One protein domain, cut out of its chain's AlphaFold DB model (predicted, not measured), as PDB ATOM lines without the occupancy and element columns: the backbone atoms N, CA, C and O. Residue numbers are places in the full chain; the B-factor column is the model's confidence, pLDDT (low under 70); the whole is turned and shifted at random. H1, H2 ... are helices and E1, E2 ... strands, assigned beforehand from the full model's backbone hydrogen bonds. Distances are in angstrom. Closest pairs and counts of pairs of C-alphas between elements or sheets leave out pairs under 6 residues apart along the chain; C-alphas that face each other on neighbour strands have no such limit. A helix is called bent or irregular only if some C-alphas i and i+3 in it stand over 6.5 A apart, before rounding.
ATOM      1  N   LYS A   3     -11.320  -8.549 -23.003       80.25
ATOM      2  CA  LYS A   3     -12.524  -9.238 -23.511       80.25
ATOM      3  C   LYS A   3     -12.489 -10.772 -23.498       80.25
ATOM      4  O   LYS A   3     -13.547 -11.380 -23.441       80.25
ATOM      5  N   LEU A   4     -11.319 -11.413 -23.559       89.44
ATOM      6  CA  LEU A   4     -11.167 -12.873 -23.585       89.44
ATOM      7  C   LEU A   4     -11.786 -13.571 -22.361       89.44
ATOM      8  O   LEU A   4     -12.289 -14.683 -22.503       89.44
ATOM      9  N   HIS A   5     -11.819 -12.904 -21.205       88.38
ATOM     10  CA  HIS A   5     -12.396 -13.421 -19.955       88.38
ATOM     11  C   HIS A   5     -13.634 -12.620 -19.507       88.38
ATOM     12  O   HIS A   5     -14.010 -12.668 -18.340       88.38
ATOM     13  N   GLU A   6     -14.244 -11.842 -20.408       86.50
ATOM     14  CA  GLU A   6     -15.502 -11.137 -20.135       86.50
ATOM     15  C   GLU A   6     -16.703 -12.058 -20.409       86.50
ATOM     16  O   GLU A   6     -16.762 -12.733 -21.440       86.50
ATOM     17  N   ASP A   7     -17.681 -12.059 -19.499       85.12
ATOM     18  CA  ASP A   7     -18.921 -12.825 -19.648       85.12
ATOM     19  C   ASP A   7     -19.713 -12.390 -20.899       85.12
ATOM     20  O   ASP A   7     -19.919 -11.191 -21.130       85.12
ATOM     21  N   PRO A   8     -20.240 -13.334 -21.700       88.38
ATOM     22  CA  PRO A   8     -21.020 -13.006 -22.885       88.38
ATOM     23  C   PRO A   8     -22.392 -12.399 -22.508       88.38
ATOM     24  O   PRO A   8     -23.114 -12.942 -21.666       88.38
ATOM     25  N   PRO A   9     -22.826 -11.294 -23.141       89.06
ATOM     26  CA  PRO A   9     -24.028 -10.583 -22.735       89.06
ATOM     27  C   PRO A   9     -25.304 -11.271 -23.235       89.06
ATOM     28  O   PRO A   9     -25.473 -11.550 -24.421       89.06
ATOM     29  N   GLY A  10     -26.278 -11.438 -22.341       91.31
ATOM     30  CA  GLY A  10     -27.590 -11.991 -22.691       91.31
ATOM     31  C   GLY A  10     -27.644 -13.525 -22.670       91.31
ATOM     32  O   GLY A  10     -26.689 -14.173 -22.250       91.31
ATOM     33  N   PRO A  11     -28.795 -14.122 -23.023       94.06
ATOM     34  CA  PRO A  11     -28.998 -15.564 -22.908       94.06
ATOM     35  C   PRO A  11     -28.200 -16.327 -23.970       94.06
ATOM     36  O   PRO A  11     -28.174 -15.912 -25.126       94.06
ATOM     37  N   ALA A  12     -27.629 -17.470 -23.598       94.12
ATOM     38  CA  ALA A  12     -26.981 -18.382 -24.538       94.12
ATOM     39  C   ALA A  12     -28.007 -19.242 -25.302       94.12
ATOM     40  O   ALA A  12     -27.780 -19.625 -26.441       94.12
ATOM     41  N   LEU A  13     -29.172 -19.522 -24.708       94.38
ATOM     42  CA  LEU A  13     -30.240 -20.290 -25.354       94.38
ATOM     43  C   LEU A  13     -31.624 -19.804 -24.909       94.38
ATOM     44  O   LEU A  13     -31.861 -19.493 -23.737       94.38
ATOM     45  N   ILE A  14     -32.558 -19.780 -25.862       92.81
ATOM     46  CA  ILE A  14     -33.991 -19.590 -25.638       92.81
ATOM     47  C   ILE A  14     -34.749 -20.708 -26.357       92.81
ATOM     48  O   ILE A  14     -34.518 -20.948 -27.538       92.81
ATOM     49  N   HIS A  15     -35.681 -21.355 -25.658       88.56
ATOM     50  CA  HIS A  15     -36.546 -22.400 -26.215       88.56
ATOM     51  C   HIS A  15     -38.028 -22.038 -26.021       88.56
ATOM     52  O   HIS A  15     -38.395 -21.704 -24.891       88.56
ATOM     53  N   PRO A  16     -38.890 -22.092 -27.055       86.88
ATOM     54  CA  PRO A  16     -38.540 -22.281 -28.464       86.88
ATOM     55  C   PRO A  16     -37.790 -21.080 -29.061       86.88
ATOM     56  O   PRO A  16     -38.056 -19.934 -28.662       86.88
ATOM     57  N   PRO A  17     -36.874 -21.332 -30.016       89.19
ATOM     58  CA  PRO A  17     -36.179 -20.280 -30.741       89.19
ATOM     59  C   PRO A  17     -37.132 -19.538 -31.688       89.19
ATOM     60  O   PRO A  17     -38.129 -20.086 -32.165       89.19
ATOM     61  N   ALA A  18     -36.810 -18.282 -31.976       88.88
ATOM     62  CA  ALA A  18     -37.454 -17.461 -32.992       88.88
ATOM     63  C   ALA A  18     -36.378 -16.790 -33.857       88.88
ATOM     64  O   ALA A  18     -35.574 -16.012 -33.342       88.88
ATOM     65  N   ALA A  19     -36.391 -17.060 -35.164       85.56
ATOM     66  CA  ALA A  19     -35.396 -16.535 -36.097       85.56
ATOM     67  C   ALA A  19     -35.550 -15.021 -36.338       85.56
ATOM     68  O   ALA A  19     -34.564 -14.336 -36.602       85.56
ATOM     69  N   THR A  20     -36.767 -14.479 -36.218       91.00
ATOM     70  CA  THR A  20     -37.054 -13.051 -36.437       91.00
ATOM     71  C   THR A  20     -37.912 -12.417 -35.327       91.00
ATOM     72  O   THR A  20     -38.624 -13.116 -34.589       91.00
ATOM     73  N   PRO A  21     -37.901 -11.074 -35.194       93.31
ATOM     74  CA  PRO A  21     -38.874 -10.338 -34.384       93.31
ATOM     75  C   PRO A  21     -40.331 -10.648 -34.756       93.31
ATOM     76  O   PRO A  21     -41.190 -10.683 -33.871       93.31
ATOM     77  N   GLU A  22     -40.597 -10.911 -36.035       93.56
ATOM     78  CA  GLU A  22     -41.897 -11.257 -36.608       93.56
ATOM     79  C   GLU A  22     -42.360 -12.649 -36.154       93.56
ATOM     80  O   GLU A  22     -43.484 -12.783 -35.662       93.56
ATOM     81  N   ASP A  23     -41.483 -13.660 -36.205       90.44
ATOM     82  CA  ASP A  23     -41.746 -15.000 -35.656       90.44
ATOM     83  C   ASP A  23     -42.065 -14.917 -34.165       90.44
ATOM     84  O   ASP A  23     -43.032 -15.507 -33.681       90.44
ATOM     85  N   LEU A  24     -41.295 -14.116 -33.423       91.94
ATOM     86  CA  LEU A  24     -41.532 -13.891 -32.004       91.94
ATOM     87  C   LEU A  24     -42.846 -13.137 -31.739       91.94
ATOM     88  O   LEU A  24     -43.499 -13.386 -30.722       91.94
ATOM     89  N   ALA A  25     -43.245 -12.208 -32.609       90.50
ATOM     90  CA  ALA A  25     -44.521 -11.507 -32.508       90.50
ATOM     91  C   ALA A  25     -45.698 -12.458 -32.772       90.50
ATOM     92  O   ALA A  25     -46.636 -12.495 -31.972       90.50
ATOM     93  N   LYS A  26     -45.606 -13.289 -33.820       91.06
ATOM     94  CA  LYS A  26     -46.565 -14.359 -34.117       91.06
ATOM     95  C   LYS A  26     -46.661 -15.354 -32.961       91.06
ATOM     96  O   LYS A  26     -47.748 -15.573 -32.436       91.06
ATOM     97  N   TYR A  27     -45.532 -15.873 -32.489       88.50
ATOM     98  CA  TYR A  27     -45.480 -16.818 -31.377       88.50
ATOM     99  C   TYR A  27     -46.093 -16.239 -30.090       88.50
ATOM    100  O   TYR A  27     -46.842 -16.922 -29.390       88.50
ATOM    101  N   LYS A  28     -45.841 -14.959 -29.779       88.38
ATOM    102  CA  LYS A  28     -46.504 -14.266 -28.659       88.38
ATOM    103  C   LYS A  28     -48.011 -14.120 -28.866       88.38
ATOM    104  O   LYS A  28     -48.743 -14.199 -27.885       88.38
ATOM    105  N   ALA A  29     -48.482 -13.892 -30.093       88.06
ATOM    106  CA  ALA A  29     -49.908 -13.792 -30.400       88.06
ATOM    107  C   ALA A  29     -50.612 -15.153 -30.249       88.06
ATOM    108  O   ALA A  29     -51.573 -15.256 -29.484       88.06
ATOM    109  N   ASP A  30     -50.068 -16.202 -30.871       87.00
ATOM    110  CA  ASP A  30     -50.586 -17.581 -30.853       87.00
ATOM    111  C   ASP A  30     -50.625 -18.201 -29.437       87.00
ATOM    112  O   ASP A  30     -51.341 -19.174 -29.183       87.00
ATOM    113  N   ASN A  31     -49.857 -17.638 -28.497       83.94
ATOM    114  CA  ASN A  31     -49.784 -18.072 -27.101       83.94
ATOM    115  C   ASN A  31     -50.303 -17.026 -26.091       83.94
ATOM    116  O   ASN A  31     -50.269 -17.284 -24.890       83.94
ATOM    117  N   LYS A  32     -50.844 -15.879 -26.537       79.75
ATOM    118  CA  LYS A  32     -51.210 -14.722 -25.686       79.75
ATOM    119  C   LYS A  32     -52.178 -15.041 -24.537       79.75
ATOM    120  O   LYS A  32     -52.184 -14.335 -23.532       79.75
ATOM    121  N   LEU A  33     -53.011 -16.068 -24.705       83.06
ATOM    122  CA  LEU A  33     -54.016 -16.513 -23.730       83.06
ATOM    123  C   LEU A  33     -53.628 -17.819 -23.006       83.06
ATOM    124  O   LEU A  33     -54.384 -18.307 -22.169       83.06
ATOM    125  N   LYS A  34     -52.458 -18.399 -23.308       79.25
ATOM    126  CA  LYS A  34     -51.971 -19.642 -22.694       79.25
ATOM    127  C   LYS A  34     -51.133 -19.307 -21.460       79.25
ATOM    128  O   LYS A  34     -49.914 -19.199 -21.529       79.25
ATOM    129  N   PHE A  35     -51.794 -19.137 -20.318       74.38
ATOM    130  CA  PHE A  35     -51.142 -18.794 -19.042       74.38
ATOM    131  C   PHE A  35     -50.604 -20.006 -18.253       74.38
ATOM    132  O   PHE A  35     -50.091 -19.837 -17.151       74.38
ATOM    133  N   MET A  36     -50.683 -21.210 -18.827       76.44
ATOM    134  CA  MET A  36     -50.151 -22.466 -18.287       76.44
ATOM    135  C   MET A  36     -49.089 -23.014 -19.239       76.44
ATOM    136  O   MET A  36     -49.324 -23.006 -20.445       76.44
ATOM    137  N   LEU A  37     -47.951 -23.493 -18.731       76.25
ATOM    138  CA  LEU A  37     -46.969 -24.220 -19.548       76.25
ATOM    139  C   LEU A  37     -47.575 -25.555 -20.013       76.25
ATOM    140  O   LEU A  37     -48.255 -26.216 -19.229       76.25
ATOM    141  N   THR A  38     -47.339 -25.947 -21.267       72.00
ATOM    142  CA  THR A  38     -47.960 -27.139 -21.880       72.00
ATOM    143  C   THR A  38     -46.938 -28.079 -22.515       72.00
ATOM    144  O   THR A  38     -45.989 -27.611 -23.141       72.00
ATOM    145  N   GLY A  39     -47.187 -29.390 -22.427       78.50
ATOM    146  CA  GLY A  39     -46.315 -30.442 -22.967       78.50
ATOM    147  C   GLY A  39     -45.012 -30.612 -22.180       78.50
ATOM    148  O   GLY A  39     -44.879 -30.084 -21.076       78.50
ATOM    149  N   LYS A  40     -44.040 -31.299 -22.788       74.75
ATOM    150  CA  LYS A  40     -42.682 -31.560 -22.273       74.75
ATOM    151  C   LYS A  40     -42.002 -30.343 -21.617       74.75
ATOM    152  O   LYS A  40     -41.450 -30.468 -20.527       74.75
ATOM    153  N   LEU A  41     -42.106 -29.141 -22.197       75.75
ATOM    154  CA  LEU A  41     -41.587 -27.910 -21.569       75.75
ATOM    155  C   LEU A  41     -42.260 -27.593 -20.218       75.75
ATOM    156  O   LEU A  41     -41.606 -27.090 -19.310       75.75
ATOM    157  N   GLY A  42     -43.555 -27.876 -20.061       79.25
ATOM    158  CA  GLY A  42     -44.265 -27.760 -18.784       79.25
ATOM    159  C   GLY A  42     -43.942 -28.884 -17.795       79.25
ATOM    160  O   GLY A  42     -43.984 -28.648 -16.588       79.25
ATOM    161  N   GLU A  43     -43.586 -30.069 -18.294       79.50
ATOM    162  CA  GLU A  43     -43.153 -31.222 -17.498       79.50
ATOM    163  C   GLU A  43     -41.771 -30.975 -16.883       79.50
ATOM    164  O   GLU A  43     -41.665 -30.924 -15.659       79.50
ATOM    165  N   ALA A  44     -40.751 -30.706 -17.703       72.44
ATOM    166  CA  ALA A  44     -39.389 -30.420 -17.244       72.44
ATOM    167  C   ALA A  44     -39.298 -29.115 -16.429       72.44
ATOM    168  O   ALA A  44     -38.504 -28.981 -15.500       72.44
ATOM    169  N   ALA A  45     -40.192 -28.151 -16.680       76.81
ATOM    170  CA  ALA A  45     -40.306 -26.975 -15.825       76.81
ATOM    171  C   ALA A  45     -40.671 -27.310 -14.364       76.81
ATOM    172  O   ALA A  45     -40.456 -26.459 -13.501       76.81
ATOM    173  N   ASN A  46     -41.192 -28.504 -14.044       77.81
ATOM    174  CA  ASN A  46     -41.491 -28.876 -12.657       77.81
ATOM    175  C   ASN A  46     -40.255 -28.944 -11.753       77.81
ATOM    176  O   ASN A  46     -40.394 -28.668 -10.564       77.81
ATOM    177  N   GLU A  47     -39.075 -29.207 -12.321       77.00
ATOM    178  CA  GLU A  47     -37.776 -29.176 -11.634       77.00
ATOM    179  C   GLU A  47     -37.431 -27.783 -11.077       77.00
ATOM    180  O   GLU A  47     -36.645 -27.663 -10.136       77.00
ATOM    181  N   LEU A  48     -38.001 -26.713 -11.648       84.31
ATOM    182  CA  LEU A  48     -37.677 -25.344 -11.256       84.31
ATOM    183  C   LEU A  48     -38.643 -24.775 -10.197       84.31
ATOM    184  O   LEU A  48     -39.869 -24.860 -10.362       84.31
ATOM    185  N   PRO A  49     -38.119 -24.084  -9.166       81.69
ATOM    186  CA  PRO A  49     -38.898 -23.297  -8.211       81.69
ATOM    187  C   PRO A  49     -39.870 -22.319  -8.884       81.69
ATOM    188  O   PRO A  49     -39.493 -21.565  -9.786       81.69
ATOM    189  N   GLY A  50     -41.128 -22.312  -8.431       76.38
ATOM    190  CA  GLY A  50     -42.215 -21.536  -9.034       76.38
ATOM    191  C   GLY A  50     -42.771 -20.420  -8.151       76.38
ATOM    192  O   GLY A  50     -43.053 -20.627  -6.976       76.38
ATOM    193  N   VAL A  51     -42.997 -19.246  -8.748       65.06
ATOM    194  CA  VAL A  51     -43.660 -18.086  -8.129       65.06
ATOM    195  C   VAL A  51     -44.604 -17.452  -9.157       65.06
ATOM    196  O   VAL A  51     -44.169 -16.997 -10.215       65.06
ATOM    197  N   PHE A  52     -45.910 -17.435  -8.858       63.94
ATOM    198  CA  PHE A  52     -46.977 -16.945  -9.752       63.94
ATOM    199  C   PHE A  52     -46.869 -17.480 -11.196       63.94
ATOM    200  O   PHE A  52     -46.872 -16.729 -12.171       63.94
ATOM    201  N   GLY A  53     -46.705 -18.801 -11.334       67.44
ATOM    202  CA  GLY A  53     -46.616 -19.513 -12.617       67.44
ATOM    203  C   GLY A  53     -45.291 -19.349 -13.373       67.44
ATOM    204  O   GLY A  53     -44.937 -20.220 -14.164       67.44
ATOM    205  N   ARG A  54     -44.520 -18.285 -13.120       81.56
ATOM    206  CA  ARG A  54     -43.124 -18.185 -13.576       81.56
ATOM    207  C   ARG A  54     -42.261 -19.131 -12.757       81.56
ATOM    208  O   ARG A  54     -42.482 -19.277 -11.557       81.56
ATOM    209  N   ARG A  55     -41.249 -19.718 -13.386       87.25
ATOM    210  CA  ARG A  55     -40.272 -20.562 -12.703       87.25
ATOM    211  C   ARG A  55     -38.858 -20.085 -12.987       87.25
ATOM    212  O   ARG A  55     -38.571 -19.612 -14.084       87.25
ATOM    213  N   ASN A  56     -37.993 -20.151 -11.987       90.81
ATOM    214  CA  ASN A  56     -36.606 -19.709 -12.091       90.81
ATOM    215  C   ASN A  56     -35.724 -20.699 -11.322       90.81
ATOM    216  O   ASN A  56     -36.146 -21.175 -10.271       90.81
ATOM    217  N   SER A  57     -34.518 -20.988 -11.805       90.88
ATOM    218  CA  SER A  57     -33.558 -21.792 -11.046       90.88
ATOM    219  C   SER A  57     -33.073 -21.054  -9.792       90.88
ATOM    220  O   SER A  57     -33.098 -19.824  -9.719       90.88
ATOM    221  N   HIS A  58     -32.648 -21.813  -8.777       88.00
ATOM    222  CA  HIS A  58     -31.998 -21.253  -7.585       88.00
ATOM    223  C   HIS A  58     -30.559 -20.787  -7.864       88.00
ATOM    224  O   HIS A  58     -30.018 -19.990  -7.102       88.00
ATOM    225  N   TYR A  59     -29.944 -21.259  -8.951       89.69
ATOM    226  CA  TYR A  59     -28.617 -20.833  -9.383       89.69
ATOM    227  C   TYR A  59     -28.677 -19.418  -9.966       89.69
ATOM    228  O   TYR A  59     -29.583 -19.096 -10.738       89.69
ATOM    229  N   LEU A  60     -27.706 -18.572  -9.618       86.06
ATOM    230  CA  LEU A  60     -27.671 -17.168 -10.027       86.06
ATOM    231  C   LEU A  60     -26.467 -16.870 -10.930       86.06
ATOM    232  O   LEU A  60     -25.361 -17.350 -10.686       86.06
ATOM    233  N   THR A  61     -26.704 -16.032 -11.938       80.06
ATOM    234  CA  THR A  61     -25.685 -15.298 -12.715       80.06
ATOM    235  C   THR A  61     -24.956 -14.267 -11.848       80.06
ATOM    236  O   THR A  61     -25.372 -14.008 -10.713       80.06
ATOM    237  N   ASP A  62     -23.911 -13.640 -12.382       71.12
ATOM    238  CA  ASP A  62     -23.103 -12.620 -11.696       71.12
ATOM    239  C   ASP A  62     -23.903 -11.389 -11.256       71.12
ATOM    240  O   ASP A  62     -23.789 -10.955 -10.111       71.12
ATOM    241  N   ASP A  63     -24.868 -10.960 -12.069       73.62
ATOM    242  CA  ASP A  63     -25.868  -9.937 -11.729       73.62
ATOM    243  C   ASP A  63     -26.875 -10.340 -10.617       73.62
ATOM    244  O   ASP A  63     -27.854  -9.628 -10.370       73.62
ATOM    245  N   GLY A  64     -26.748 -11.524 -10.012       80.12
ATOM    246  CA  GLY A  64     -27.726 -12.066  -9.059       80.12
ATOM    247  C   GLY A  64     -29.080 -12.432  -9.689       80.12
ATOM    248  O   GLY A  64     -30.059 -12.675  -8.980       80.12
ATOM    249  N   LYS A  65     -29.171 -12.469 -11.026       84.75
ATOM    250  CA  LYS A  65     -30.377 -12.881 -11.767       84.75
ATOM    251  C   LYS A  65     -30.410 -14.412 -11.868       84.75
ATOM    252  O   LYS A  65     -29.341 -14.999 -12.034       84.75
ATOM    253  N   PRO A  66     -31.585 -15.068 -11.851       89.62
ATOM    254  CA  PRO A  66     -31.652 -16.514 -12.022       89.62
ATOM    255  C   PRO A  66     -31.087 -16.970 -13.366       89.62
ATOM    256  O   PRO A  66     -31.409 -16.390 -14.407       89.62
ATOM    257  N   GLU A  67     -30.270 -18.014 -13.309       91.44
ATOM    258  CA  GLU A  67     -29.513 -18.588 -14.419       91.44
ATOM    259  C   GLU A  67     -30.429 -19.173 -15.504       91.44
ATOM    260  O   GLU A  67     -30.223 -18.908 -16.685       91.44
ATOM    261  N   THR A  68     -31.481 -19.891 -15.105       93.44
ATOM    262  CA  THR A  68     -32.488 -20.456 -16.009       93.44
ATOM    263  C   THR A  68     -33.875 -19.980 -15.602       93.44
ATOM    264  O   THR A  68     -34.216 -19.902 -14.419       93.44
ATOM    265  N   ARG A  69     -34.690 -19.595 -16.588       91.88
ATOM    266  CA  ARG A  69     -35.958 -18.883 -16.386       91.88
ATOM    267  C   ARG A  69     -37.016 -19.361 -17.367       91.88
ATOM    268  O   ARG A  69     -36.835 -19.227 -18.572       91.88
ATOM    269  N   ILE A  70     -38.142 -19.845 -16.851       89.81
ATOM    270  CA  ILE A  70     -39.282 -20.322 -17.640       89.81
ATOM    271  C   ILE A  70     -40.503 -19.440 -17.355       89.81
ATOM    272  O   ILE A  70     -40.856 -19.157 -16.207       89.81
ATOM    273  N   SER A  71     -41.146 -18.960 -18.418       85.50
ATOM    274  CA  SER A  71     -42.210 -17.953 -18.355       85.50
ATOM    275  C   SER A  71     -43.458 -18.430 -19.108       85.50
ATOM    276  O   SER A  71     -43.402 -18.512 -20.335       85.50
ATOM    277  N   PRO A  72     -44.604 -18.680 -18.434       81.19
ATOM    278  CA  PRO A  72     -45.832 -19.119 -19.106       81.19
ATOM    279  C   PRO A  72     -46.385 -18.044 -20.046       81.19
ATOM    280  O   PRO A  72     -46.789 -18.345 -21.161       81.19
ATOM    281  N   TYR A  73     -46.286 -16.767 -19.657       79.88
ATOM    282  CA  TYR A  73     -46.680 -15.604 -20.469       79.88
ATOM    283  C   TYR A  73     -45.986 -15.517 -21.834       79.88
ATOM    284  O   TYR A  73     -46.435 -14.785 -22.713       79.88
ATOM    285  N   SER A  74     -44.850 -16.197 -21.986       79.62
ATOM    286  CA  SER A  74     -44.085 -16.257 -23.226       79.62
ATOM    287  C   SER A  74     -43.778 -17.691 -23.654       79.62
ATOM    288  O   SER A  74     -42.932 -17.847 -24.525       79.62
ATOM    289  N   GLN A  75     -44.407 -18.695 -23.024       84.94
ATOM    290  CA  GLN A  75     -44.233 -20.138 -23.253       84.94
ATOM    291  C   GLN A  75     -42.775 -20.582 -23.498       84.94
ATOM    292  O   GLN A  75     -42.510 -21.425 -24.343       84.94
ATOM    293  N   SER A  76     -41.811 -19.974 -22.794       87.31
ATOM    294  CA  SER A  76     -40.384 -20.128 -23.118       87.31
ATOM    295  C   SER A  76     -39.473 -20.268 -21.910       87.31
ATOM    296  O   SER A  76     -39.669 -19.600 -20.889       87.31
ATOM    297  N   LEU A  77     -38.448 -21.103 -22.092       91.19
ATOM    298  CA  LEU A  77     -37.240 -21.222 -21.284       91.19
ATOM    299  C   LEU A  77     -36.159 -20.274 -21.813       91.19
ATOM    300  O   LEU A  77     -36.054 -20.051 -23.019       91.19
ATOM    301  N   LYS A  78     -35.332 -19.747 -20.911       93.12
ATOM    302  CA  LYS A  78     -34.072 -19.058 -21.210       93.12
ATOM    303  C   LYS A  78     -33.000 -19.510 -20.231       93.12
ATOM    304  O   LYS A  78     -33.300 -19.541 -19.040       93.12
ATOM    305  N   THR A  79     -31.790 -19.769 -20.708       93.81
ATOM    306  CA  THR A  79     -30.581 -19.971 -19.886       93.81
ATOM    307  C   THR A  79     -29.532 -18.919 -20.255       93.81
ATOM    308  O   THR A  79     -29.496 -18.434 -21.392       93.81
ATOM    309  N   TYR A  80     -28.715 -18.530 -19.278       93.19
ATOM    310  CA  TYR A  80     -27.591 -17.607 -19.453       93.19
ATOM    311  C   TYR A  80     -26.224 -18.314 -19.440       93.19
ATOM    312  O   TYR A  80     -25.231 -17.675 -19.767       93.19
ATOM    313  N   SER A  81     -26.161 -19.610 -19.109       91.38
ATOM    314  CA  SER A  81     -24.918 -20.398 -19.141       91.38
ATOM    315  C   SER A  81     -24.724 -21.112 -20.482       91.38
ATOM    316  O   SER A  81     -25.683 -21.353 -21.213       91.38
ATOM    317  N   ASP A  82     -23.489 -21.516 -20.794       91.62
ATOM    318  CA  ASP A  82     -23.210 -22.320 -21.988       91.62
ATOM    319  C   ASP A  82     -23.857 -23.719 -21.933       91.62
ATOM    320  O   ASP A  82     -24.223 -24.225 -20.871       91.62
ATOM    321  N   ALA A  83     -23.930 -24.391 -23.086       91.31
ATOM    322  CA  ALA A  83     -24.546 -25.710 -23.234       91.31
ATOM    323  C   ALA A  83     -24.007 -26.797 -22.278       91.31
ATOM    324  O   ALA A  83     -24.758 -27.708 -21.920       91.31
ATOM    325  N   SER A  84     -22.733 -26.734 -21.870       91.00
ATOM    326  CA  SER A  84     -22.139 -27.699 -20.934       91.00
ATOM    327  C   SER A  84     -22.453 -27.373 -19.471       91.00
ATOM    328  O   SER A  84     -22.938 -28.247 -18.750       91.00
ATOM    329  N   THR A  85     -22.302 -26.113 -19.053       92.62
ATOM    330  CA  THR A  85     -22.692 -25.640 -17.714       92.62
ATOM    331  C   THR A  85     -24.193 -25.817 -17.478       92.62
ATOM    332  O   THR A  85     -24.608 -26.298 -16.425       92.62
ATOM    333  N   PHE A  86     -25.024 -25.521 -18.480       93.50
ATOM    334  CA  PHE A  86     -26.466 -25.729 -18.396       93.50
ATOM    335  C   PHE A  86     -26.831 -27.221 -18.277       93.50
ATOM    336  O   PHE A  86     -27.677 -27.562 -17.453       93.50
ATOM    337  N   LYS A  87     -26.136 -28.135 -18.982       92.94
ATOM    338  CA  LYS A  87     -26.284 -29.593 -18.772       92.94
ATOM    339  C   LYS A  87     -25.899 -30.002 -17.343       92.94
ATOM    340  O   LYS A  87     -26.603 -30.798 -16.728       92.94
ATOM    341  N   ALA A  88     -24.802 -29.473 -16.802       92.81
ATOM    342  CA  ALA A  88     -24.355 -29.797 -15.445       92.81
ATOM    343  C   ALA A  88     -25.369 -29.346 -14.376       92.81
ATOM    344  O   ALA A  88     -25.661 -30.094 -13.443       92.81
ATOM    345  N   LEU A  89     -25.957 -28.155 -14.533       92.56
ATOM    346  CA  LEU A  89     -26.955 -27.611 -13.608       92.56
ATOM    347  C   LEU A  89     -28.352 -28.248 -13.765       92.56
ATOM    348  O   LEU A  89     -29.032 -28.470 -12.760       92.56
ATOM    349  N   HIS A  90     -28.762 -28.548 -15.002       91.94
ATOM    350  CA  HIS A  90     -30.146 -28.835 -15.404       91.94
ATOM    351  C   HIS A  90     -30.240 -29.972 -16.451       91.94
ATOM    352  O   HIS A  90     -30.793 -29.799 -17.536       91.94
ATOM    353  N   ASP A  91     -29.683 -31.146 -16.128       88.81
ATOM    354  CA  ASP A  91     -29.518 -32.276 -17.063       88.81
ATOM    355  C   ASP A  91     -30.841 -32.796 -17.665       88.81
ATOM    356  O   ASP A  91     -30.927 -32.994 -18.877       88.81
ATOM    357  N   ASP A  92     -31.893 -32.959 -16.855       85.81
ATOM    358  CA  ASP A  92     -33.192 -33.491 -17.295       85.81
ATOM    359  C   ASP A  92     -33.964 -32.496 -18.185       85.81
ATOM    360  O   ASP A  92     -34.425 -32.858 -19.273       85.81
ATOM    361  N   LEU A  93     -33.996 -31.213 -17.814       88.44
ATOM    362  CA  LEU A  93     -34.405 -30.097 -18.681       88.44
ATOM    363  C   LEU A  93     -33.666 -30.085 -20.030       88.44
ATOM    364  O   LEU A  93     -34.293 -29.987 -21.088       88.44
ATOM    365  N   VAL A  94     -32.337 -30.201 -20.008       89.44
ATOM    366  CA  VAL A  94     -31.498 -30.201 -21.216       89.44
ATOM    367  C   VAL A  94     -31.773 -31.424 -22.093       89.44
ATOM    368  O   VAL A  94     -31.889 -31.285 -23.313       89.44
ATOM    369  N   LYS A  95     -31.922 -32.607 -21.491       87.94
ATOM    370  CA  LYS A  95     -32.309 -33.848 -22.168       87.94
ATOM    371  C   LYS A  95     -33.680 -33.717 -22.831       87.94
ATOM    372  O   LYS A  95     -33.783 -33.931 -24.034       87.94
ATOM    373  N   THR A  96     -34.696 -33.275 -22.088       86.06
ATOM    374  CA  THR A  96     -36.071 -33.098 -22.590       86.06
ATOM    375  C   THR A  96     -36.110 -32.241 -23.859       86.06
ATOM    376  O   THR A  96     -36.763 -32.601 -24.840       86.06
ATOM    377  N   MET A  97     -35.358 -31.135 -23.876       86.62
ATOM    378  CA  MET A  97     -35.239 -30.283 -25.062       86.62
ATOM    379  C   MET A  97     -34.465 -30.959 -26.203       86.62
ATOM    380  O   MET A  97     -34.899 -30.899 -27.351       86.62
ATOM    381  N   ARG A  98     -33.338 -31.631 -25.920       87.94
ATOM    382  CA  ARG A  98     -32.581 -32.396 -26.934       87.94
ATOM    383  C   ARG A  98     -33.447 -33.452 -27.611       87.94
ATOM    384  O   ARG A  98     -33.338 -33.608 -28.827       87.94
ATOM    385  N   ASP A  99     -34.331 -34.111 -26.868       86.75
ATOM    386  CA  ASP A  99     -35.279 -35.086 -27.401       86.75
ATOM    387  C   ASP A  99     -36.304 -34.417 -28.342       86.75
ATOM    388  O   ASP A  99     -36.556 -34.930 -29.430       86.75
ATOM    389  N   GLU A 100     -36.846 -33.238 -27.999       84.25
ATOM    390  CA  GLU A 100     -37.723 -32.455 -28.898       84.25
ATOM    391  C   GLU A 100     -37.029 -32.022 -30.202       84.25
ATOM    392  O   GLU A 100     -37.613 -32.135 -31.287       84.25
ATOM    393  N   PHE A 101     -35.783 -31.545 -30.125       84.44
ATOM    394  CA  PHE A 101     -35.021 -31.153 -31.314       84.44
ATOM    395  C   PHE A 101     -34.637 -32.362 -32.169       84.44
ATOM    396  O   PHE A 101     -34.802 -32.326 -33.387       84.44
ATOM    397  N   SER A 102     -34.217 -33.464 -31.543       84.56
ATOM    398  CA  SER A 102     -33.891 -34.717 -32.236       84.56
ATOM    399  C   SER A 102     -35.122 -35.311 -32.922       84.56
ATOM    400  O   SER A 102     -35.050 -35.724 -34.079       84.56
ATOM    401  N   GLU A 103     -36.283 -35.304 -32.263       85.38
ATOM    402  CA  GLU A 103     -37.562 -35.651 -32.890       85.38
ATOM    403  C   GLU A 103     -37.875 -34.757 -34.097       85.38
ATOM    404  O   GLU A 103     -38.377 -35.249 -35.106       85.38
ATOM    405  N   SER A 104     -37.601 -33.454 -34.006       81.44
ATOM    406  CA  SER A 104     -37.895 -32.487 -35.069       81.44
ATOM    407  C   SER A 104     -36.985 -32.675 -36.289       81.44
ATOM    408  O   SER A 104     -37.485 -32.746 -37.411       81.44
ATOM    409  N   LEU A 105     -35.678 -32.862 -36.078       81.88
ATOM    410  CA  LEU A 105     -34.701 -33.179 -37.130       81.88
ATOM    411  C   LEU A 105     -35.011 -34.524 -37.814       81.88
ATOM    412  O   LEU A 105     -34.936 -34.636 -39.037       81.88
ATOM    413  N   ASN A 106     -35.434 -35.533 -37.044       82.69
ATOM    414  CA  ASN A 106     -35.892 -36.812 -37.594       82.69
ATOM    415  C   ASN A 106     -37.174 -36.657 -38.433       82.69
ATOM    416  O   ASN A 106     -37.244 -37.207 -39.531       82.69
ATOM    417  N   LYS A 107     -38.166 -35.879 -37.972       84.81
ATOM    418  CA  LYS A 107     -39.410 -35.595 -38.722       84.81
ATOM    419  C   LYS A 107     -39.156 -34.788 -40.003       84.81
ATOM    420  O   LYS A 107     -39.871 -34.983 -40.982       84.81
ATOM    421  N   ALA A 108     -38.136 -33.930 -40.017       81.06
ATOM    422  CA  ALA A 108     -37.672 -33.224 -41.213       81.06
ATOM    423  C   ALA A 108     -36.859 -34.112 -42.182       81.06
ATOM    424  O   ALA A 108     -36.595 -33.694 -43.307       81.06
ATOM    425  N   ASN A 109     -36.457 -35.319 -41.756       81.44
ATOM    426  CA  ASN A 109     -35.449 -36.161 -42.410       81.44
ATOM    427  C   ASN A 109     -34.153 -35.392 -42.744       81.44
ATOM    428  O   ASN A 109     -33.548 -35.596 -43.796       81.44
ATOM    429  N   ASP A 110     -33.727 -34.517 -41.834       74.56
ATOM    430  CA  ASP A 110     -32.535 -33.684 -42.001       74.56
ATOM    431  C   ASP A 110     -31.274 -34.563 -42.189       74.56
ATOM    432  O   ASP A 110     -31.093 -35.513 -41.416       74.56
ATOM    433  N   PRO A 111     -30.427 -34.328 -43.211       72.81
ATOM    434  CA  PRO A 111     -29.264 -35.177 -43.485       72.81
ATOM    435  C   PRO A 111     -28.170 -35.052 -42.415       72.81
ATOM    436  O   PRO A 111     -27.507 -36.041 -42.101       72.81
ATOM    437  N   ASP A 112     -28.027 -33.871 -41.812       69.62
ATOM    438  CA  ASP A 112     -26.963 -33.529 -40.869       69.62
ATOM    439  C   ASP A 112     -27.352 -33.854 -39.415       69.62
ATOM    440  O   ASP A 112     -26.537 -33.704 -38.502       69.62
ATOM    441  N   ARG A 113     -28.570 -34.373 -39.180       70.81
ATOM    442  CA  ARG A 113     -29.120 -34.727 -37.854       70.81
ATOM    443  C   ARG A 113     -28.191 -35.549 -36.958       70.81
ATOM    444  O   ARG A 113     -28.227 -35.397 -35.743       70.81
ATOM    445  N   TRP A 114     -27.344 -36.397 -37.541       68.38
ATOM    446  CA  TRP A 114     -26.375 -37.215 -36.802       68.38
ATOM    447  C   TRP A 114     -25.144 -36.429 -36.329       68.38
ATOM    448  O   TRP A 114     -24.484 -36.845 -35.378       68.38
ATOM    449  N   GLY A 115     -24.840 -35.293 -36.962       68.69
ATOM    450  CA  GLY A 115     -23.727 -34.405 -36.625       68.69
ATOM    451  C   GLY A 115     -24.000 -33.461 -35.448       68.69
ATOM    452  O   GLY A 115     -23.059 -32.833 -34.955       68.69
ATOM    453  N   TYR A 116     -25.248 -33.370 -34.973       72.75
ATOM    454  CA  TYR A 116     -25.669 -32.523 -33.852       72.75
ATOM    455  C   TYR A 116     -26.032 -33.381 -32.633       72.75
ATOM    456  O   TYR A 116     -27.176 -33.794 -32.466       72.75
ATOM    457  N   GLN A 117     -25.059 -33.647 -31.756       75.44
ATOM    458  CA  GLN A 117     -25.254 -34.491 -30.568       75.44
ATOM    459  C   GLN A 117     -24.870 -33.779 -29.265       75.44
ATOM    460  O   GLN A 117     -23.922 -32.986 -29.225       75.44
ATOM    461  N   GLY A 118     -25.623 -34.073 -28.201       85.06
ATOM    462  CA  GLY A 118     -25.391 -33.579 -26.842       85.06
ATOM    463  C   GLY A 118     -25.198 -32.066 -26.766       85.06
ATOM    464  O   GLY A 118     -26.066 -31.299 -27.186       85.06
ATOM    465  N   ASN A 119     -24.069 -31.625 -26.205       87.88
ATOM    466  CA  ASN A 119     -23.803 -30.198 -25.979       87.88
ATOM    467  C   ASN A 119     -23.768 -29.387 -27.285       87.88
ATOM    468  O   ASN A 119     -24.268 -28.265 -27.294       87.88
ATOM    469  N   LYS A 120     -23.304 -29.976 -28.398       84.88
ATOM    470  CA  LYS A 120     -23.336 -29.332 -29.721       84.88
ATOM    471  C   LYS A 120     -24.770 -29.057 -30.179       84.88
ATOM    472  O   LYS A 120     -25.048 -27.953 -30.620       84.88
ATOM    473  N   LEU A 121     -25.704 -30.000 -30.014       87.06
ATOM    474  CA  LEU A 121     -27.114 -29.771 -30.375       87.06
ATOM    475  C   LEU A 121     -27.721 -28.605 -29.577       87.06
ATOM    476  O   LEU A 121     -28.394 -27.756 -30.149       87.06
ATOM    477  N   THR A 122     -27.452 -28.532 -28.271       90.19
ATOM    478  CA  THR A 122     -27.910 -27.418 -27.421       90.19
ATOM    479  C   THR A 122     -27.313 -26.074 -27.847       90.19
ATOM    480  O   THR A 122     -28.011 -25.065 -27.791       90.19
ATOM    481  N   GLU A 123     -26.051 -26.052 -28.284       89.25
ATOM    482  CA  GLU A 123     -25.388 -24.839 -28.766       89.25
ATOM    483  C   GLU A 123     -25.929 -24.374 -30.126       89.25
ATOM    484  O   GLU A 123     -26.296 -23.211 -30.259       89.25
ATOM    485  N   GLU A 124     -26.009 -25.256 -31.127       86.31
ATOM    486  CA  GLU A 124     -26.464 -24.873 -32.472       86.31
ATOM    487  C   GLU A 124     -27.942 -24.444 -32.466       86.31
ATOM    488  O   GLU A 124     -28.307 -23.490 -33.145       86.31
ATOM    489  N   VAL A 125     -28.782 -25.059 -31.621       86.75
ATOM    490  CA  VAL A 125     -30.147 -24.574 -31.345       86.75
ATOM    491  C   VAL A 125     -30.135 -23.159 -30.761       86.75
ATOM    492  O   VAL A 125     -30.986 -22.345 -31.119       86.75
ATOM    493  N   GLY A 126     -29.192 -22.851 -29.866       91.00
ATOM    494  CA  GLY A 126     -29.061 -21.520 -29.276       91.00
ATOM    495  C   GLY A 126     -28.809 -20.441 -30.327       91.00
ATOM    496  O   GLY A 126     -29.384 -19.360 -30.213       91.00
ATOM    497  N   LYS A 127     -28.063 -20.754 -31.396       87.88
ATOM    498  CA  LYS A 127     -27.808 -19.860 -32.544       87.88
ATOM    499  C   LYS A 127     -29.039 -19.614 -33.436       87.88
ATOM    500  O   LYS A 127     -29.008 -18.714 -34.268       87.88
ATOM    501  N   LEU A 128     -30.137 -20.365 -33.277       88.00
ATOM    502  CA  LEU A 128     -31.368 -20.195 -34.074       88.00
ATOM    503  C   LEU A 128     -32.266 -19.032 -33.605       88.00
ATOM    504  O   LEU A 128     -33.318 -18.794 -34.203       88.00
ATOM    505  N   ASP A 129     -31.905 -18.332 -32.527       91.06
ATOM    506  CA  ASP A 129     -32.718 -17.270 -31.938       91.06
ATOM    507  C   ASP A 129     -32.050 -15.892 -32.030       91.06
ATOM    508  O   ASP A 129     -30.996 -15.664 -31.446       91.06
ATOM    509  N   PHE A 130     -32.701 -14.908 -32.660       89.56
ATOM    510  CA  PHE A 130     -32.092 -13.579 -32.857       89.56
ATOM    511  C   PHE A 130     -31.738 -12.831 -31.550       89.56
ATOM    512  O   PHE A 130     -31.087 -11.786 -31.584       89.56
ATOM    513  N   ARG A 131     -32.206 -13.308 -30.387       93.88
ATOM    514  CA  ARG A 131     -32.003 -12.684 -29.070       93.88
ATOM    515  C   ARG A 131     -30.824 -13.278 -28.295       93.88
ATOM    516  O   ARG A 131     -30.490 -12.724 -27.247       93.88
ATOM    517  N   THR A 132     -30.245 -14.385 -28.759       94.56
ATOM    518  CA  THR A 132     -28.988 -14.958 -28.239       94.56
ATOM    519  C   THR A 132     -27.773 -14.446 -29.020       94.56
ATOM    520  O   THR A 132     -26.660 -14.503 -28.509       94.56
ATOM    521  N   GLU A 133     -27.980 -13.875 -30.214       87.94
ATOM    522  CA  GLU A 133     -26.941 -13.292 -31.079       87.94
ATOM    523  C   GLU A 133     -25.890 -12.435 -30.332       87.94
ATOM    524  O   GLU A 133     -24.703 -12.629 -30.590       87.94
ATOM    525  N   PRO A 134     -26.227 -11.560 -29.353       88.44
ATOM    526  CA  PRO A 134     -25.208 -10.813 -28.602       88.44
ATOM    527  C   PRO A 134     -24.265 -11.699 -27.770       88.44
ATOM    528  O   PRO A 134     -23.093 -11.361 -27.614       88.44
ATOM    529  N   ASN A 135     -24.757 -12.836 -27.266       92.88
ATOM    530  CA  ASN A 135     -23.967 -13.818 -26.527       92.88
ATOM    531  C   ASN A 135     -23.007 -14.531 -27.494       92.88
ATOM    532  O   ASN A 135     -21.796 -14.521 -27.281       92.88
ATOM    533  N   TYR A 136     -23.522 -15.042 -28.619       87.81
ATOM    534  CA  TYR A 136     -22.707 -15.720 -29.633       87.81
ATOM    535  C   TYR A 136     -21.685 -14.804 -30.317       87.81
ATOM    536  O   TYR A 136     -20.566 -15.246 -30.571       87.81
ATOM    537  N   GLN A 137     -22.002 -13.527 -30.548       85.19
ATOM    538  CA  GLN A 137     -21.037 -12.553 -31.073       85.19
ATOM    539  C   GLN A 137     -19.913 -12.244 -30.079       85.19
ATOM    540  O   GLN A 137     -18.757 -12.150 -30.491       85.19
ATOM    541  N   ALA A 138     -20.205 -12.158 -28.777       86.56
ATOM    542  CA  ALA A 138     -19.159 -12.032 -27.762       86.56
ATOM    543  C   ALA A 138     -18.300 -13.303 -27.673       86.56
ATOM    544  O   ALA A 138     -17.076 -13.211 -27.649       86.56
ATOM    545  N   GLN A 139     -18.907 -14.495 -27.712       90.00
ATOM    546  CA  GLN A 139     -18.157 -15.757 -27.746       90.00
ATOM    547  C   GLN A 139     -17.281 -15.886 -29.005       90.00
ATOM    548  O   GLN A 139     -16.153 -16.374 -28.925       90.00
ATOM    549  N   LEU A 140     -17.756 -15.397 -30.156       85.06
ATOM    550  CA  LEU A 140     -16.977 -15.291 -31.390       85.06
ATOM    551  C   LEU A 140     -15.818 -14.296 -31.249       85.06
ATOM    552  O   LEU A 140     -14.701 -14.597 -31.663       85.06
ATOM    553  N   GLU A 141     -16.042 -13.130 -30.641       84.69
ATOM    554  CA  GLU A 141     -14.972 -12.171 -30.367       84.69
ATOM    555  C   GLU A 141     -13.902 -12.771 -29.437       84.69
ATOM    556  O   GLU A 141     -12.715 -12.712 -29.765       84.69
ATOM    557  N   ARG A 142     -14.307 -13.435 -28.345       91.38
ATOM    558  CA  ARG A 142     -13.410 -14.167 -27.432       91.38
ATOM    559  C   ARG A 142     -12.603 -15.238 -28.167       91.38
ATOM    560  O   ARG A 142     -11.378 -15.257 -28.064       91.38
ATOM    561  N   ARG A 143     -13.264 -16.074 -28.977       90.50
ATOM    562  CA  ARG A 143     -12.613 -17.094 -29.820       90.50
ATOM    563  C   ARG A 143     -11.594 -16.478 -30.776       90.50
ATOM    564  O   ARG A 143     -10.481 -16.985 -30.880       90.50
ATOM    565  N   ASN A 144     -11.941 -15.372 -31.431       84.56
ATOM    566  CA  ASN A 144     -11.063 -14.683 -32.373       84.56
ATOM    567  C   ASN A 144      -9.866 -14.015 -31.679       84.56
ATOM    568  O   ASN A 144      -8.802 -13.916 -32.287       84.56
ATOM    569  N   ILE A 145     -10.015 -13.541 -30.436       87.00
ATOM    570  CA  ILE A 145      -8.901 -13.033 -29.616       87.00
ATOM    571  C   ILE A 145      -7.955 -14.183 -29.257       87.00
ATOM    572  O   ILE A 145      -6.755 -14.079 -29.511       87.00
ATOM    573  N   LEU A 146      -8.496 -15.299 -28.759       93.38
ATOM    574  CA  LEU A 146      -7.716 -16.492 -28.430       93.38
ATOM    575  C   LEU A 146      -6.980 -17.059 -29.650       93.38
ATOM    576  O   LEU A 146      -5.825 -17.450 -29.553       93.38
ATOM    577  N   GLU A 147      -7.609 -17.039 -30.827       87.69
ATOM    578  CA  GLU A 147      -6.964 -17.464 -32.069       87.69
ATOM    579  C   GLU A 147      -5.837 -16.544 -32.555       87.69
ATOM    580  O   GLU A 147      -5.046 -16.996 -33.386       87.69
ATOM    581  N   ARG A 148      -5.754 -15.296 -32.070       85.00
ATOM    582  CA  ARG A 148      -4.603 -14.403 -32.296       85.00
ATOM    583  C   ARG A 148      -3.503 -14.650 -31.267       85.00
ATOM    584  O   ARG A 148      -2.354 -14.799 -31.672       85.00
ATOM    585  N   LEU A 149      -3.857 -14.787 -29.986       88.62
ATOM    586  CA  LEU A 149      -2.911 -15.160 -28.931       88.62
ATOM    587  C   LEU A 149      -2.216 -16.492 -29.262       88.62
ATOM    588  O   LEU A 149      -1.000 -16.533 -29.389       88.62
ATOM    589  N   ALA A 150      -2.981 -17.531 -29.600       90.25
ATOM    590  CA  ALA A 150      -2.472 -18.835 -30.031       90.25
ATOM    591  C   ALA A 150      -1.825 -18.842 -31.438       90.25
ATOM    592  O   ALA A 150      -1.740 -19.885 -32.092       90.25
ATOM    593  N   ARG A 151      -1.463 -17.675 -31.983       87.75
ATOM    594  CA  ARG A 151      -0.500 -17.522 -33.090       87.75
ATOM    595  C   ARG A 151       0.782 -16.924 -32.538       87.75
ATOM    596  O   ARG A 151       1.819 -17.551 -32.663       87.75
ATOM    597  N   GLN A 152       0.661 -15.820 -31.801       87.31
ATOM    598  CA  GLN A 152       1.764 -15.189 -31.072       87.31
ATOM    599  C   GLN A 152       2.509 -16.197 -30.178       87.31
ATOM    600  O   GLN A 152       3.733 -16.233 -30.201       87.31
ATOM    601  N   ASP A 153       1.791 -17.077 -29.476       90.25
ATOM    602  CA  ASP A 153       2.368 -18.154 -28.661       90.25
ATOM    603  C   ASP A 153       3.062 -19.258 -29.487       90.25
ATOM    604  O   ASP A 153       3.962 -19.912 -28.977       90.25
TER     605      ASP A 153
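What this domain is: This is residues 3 to 153 of the 782 residues of the protein "Gln_amidase domain-containing protein" of Kitasatospora cheerisanensis KCTC 2395 (UniProt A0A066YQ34). A small antiparallel sheet of four short strands has H2 packed across one face and H4 beside H2, running on past the sheet toward H5. H3 and H6 graze the sheet, H1 lies away from the other helices, and H7 makes a long arm whose residues 147 to 152, with Asp 153, stick out. The printed part has 151 residues, with seven named helices and four named strands in the order E1 H1 H2 E2 E3 E4 H3 H4 H5 H6 H7; the sheet's order is E1 E4 E3 E2, and the class is mixed, helices and strands. The whole is compact, with a radius of gyration of the C-alphas of 16.4 A and spans of 56 by 42 by 30 A.

Where its parts are: Find C-alpha 13 at (-30.240, -20.290, -25.354), where E1, residues 13 to 15, begins. The other strands are E4, residues 76 to 79, E3, residues 68 to 71, and E2, residues 54 to 56. Look next at H2, residues 40 to 47, H3, residues 83 to 89, and H6, residues 119 to 126. H4, residues 91 to 107, starts at C-alpha 91, (-29.518, -32.276, -17.063), and is 24.0 A long. H5, residues 111 to 115, is irregular: C-alphas 111 and 114 are 7.6 A apart. H1, residues 21 to 30, is 14.2 A long; H7, residues 133 to 152, runs 28.8 A to C-alpha 152 at (1.764, -15.189, -31.072).

How they stand to each other: Start at the sheet, where E2, E3 and E4 form a meander, each strand the antiparallel neighbour of the one before. Within hydrogen-bond range are N 15 and O 77 across the neighbours E1 and E4, 3.0 A apart, N 69 and O 78 across E4 and E3, 2.8 A apart, and N 70 and O 55 across E3 and E2, 2.8 A apart. H2 is on the sheet at a height of 9.6 A, slantwise to E3 at 56 degrees on the local plane. H4, with residues 92 to 97 alone, touches H2 at a shallow tilt of 8 degrees, opposite ways; the closest C-alphas, of Ala 44 and Leu 93, are 5.2 A apart. H3 touches H6, C-alphas of Ala 83 and Asn 119 closest at 5.3 A. H4 and H5 only just touch, with 3 pairs of C-alphas within 8 A, those of Leu 105 and Arg 113 closest at 5.8 A. H1 and H7 touch no helix. Every O i to N i+4 pair is within hydrogen-bond range in H1, H3, H4 and H6, against 2 of 4 in H2, 15 of 16 in H7 and 0 of 1 in H5, where 1 of 2 O i to N i+3 pairs is.

The domain as a whole: The C-alphas of Leu 33 and Asp 153, the two farthest apart, are 56.6 A apart. The printed part has no cut, and the link from E2 to E3, 11 residues, is long. Look for pLDDT under 70 at residues 51 to 53, 112 and 114 to 115; the mean of the printed part is 85.4.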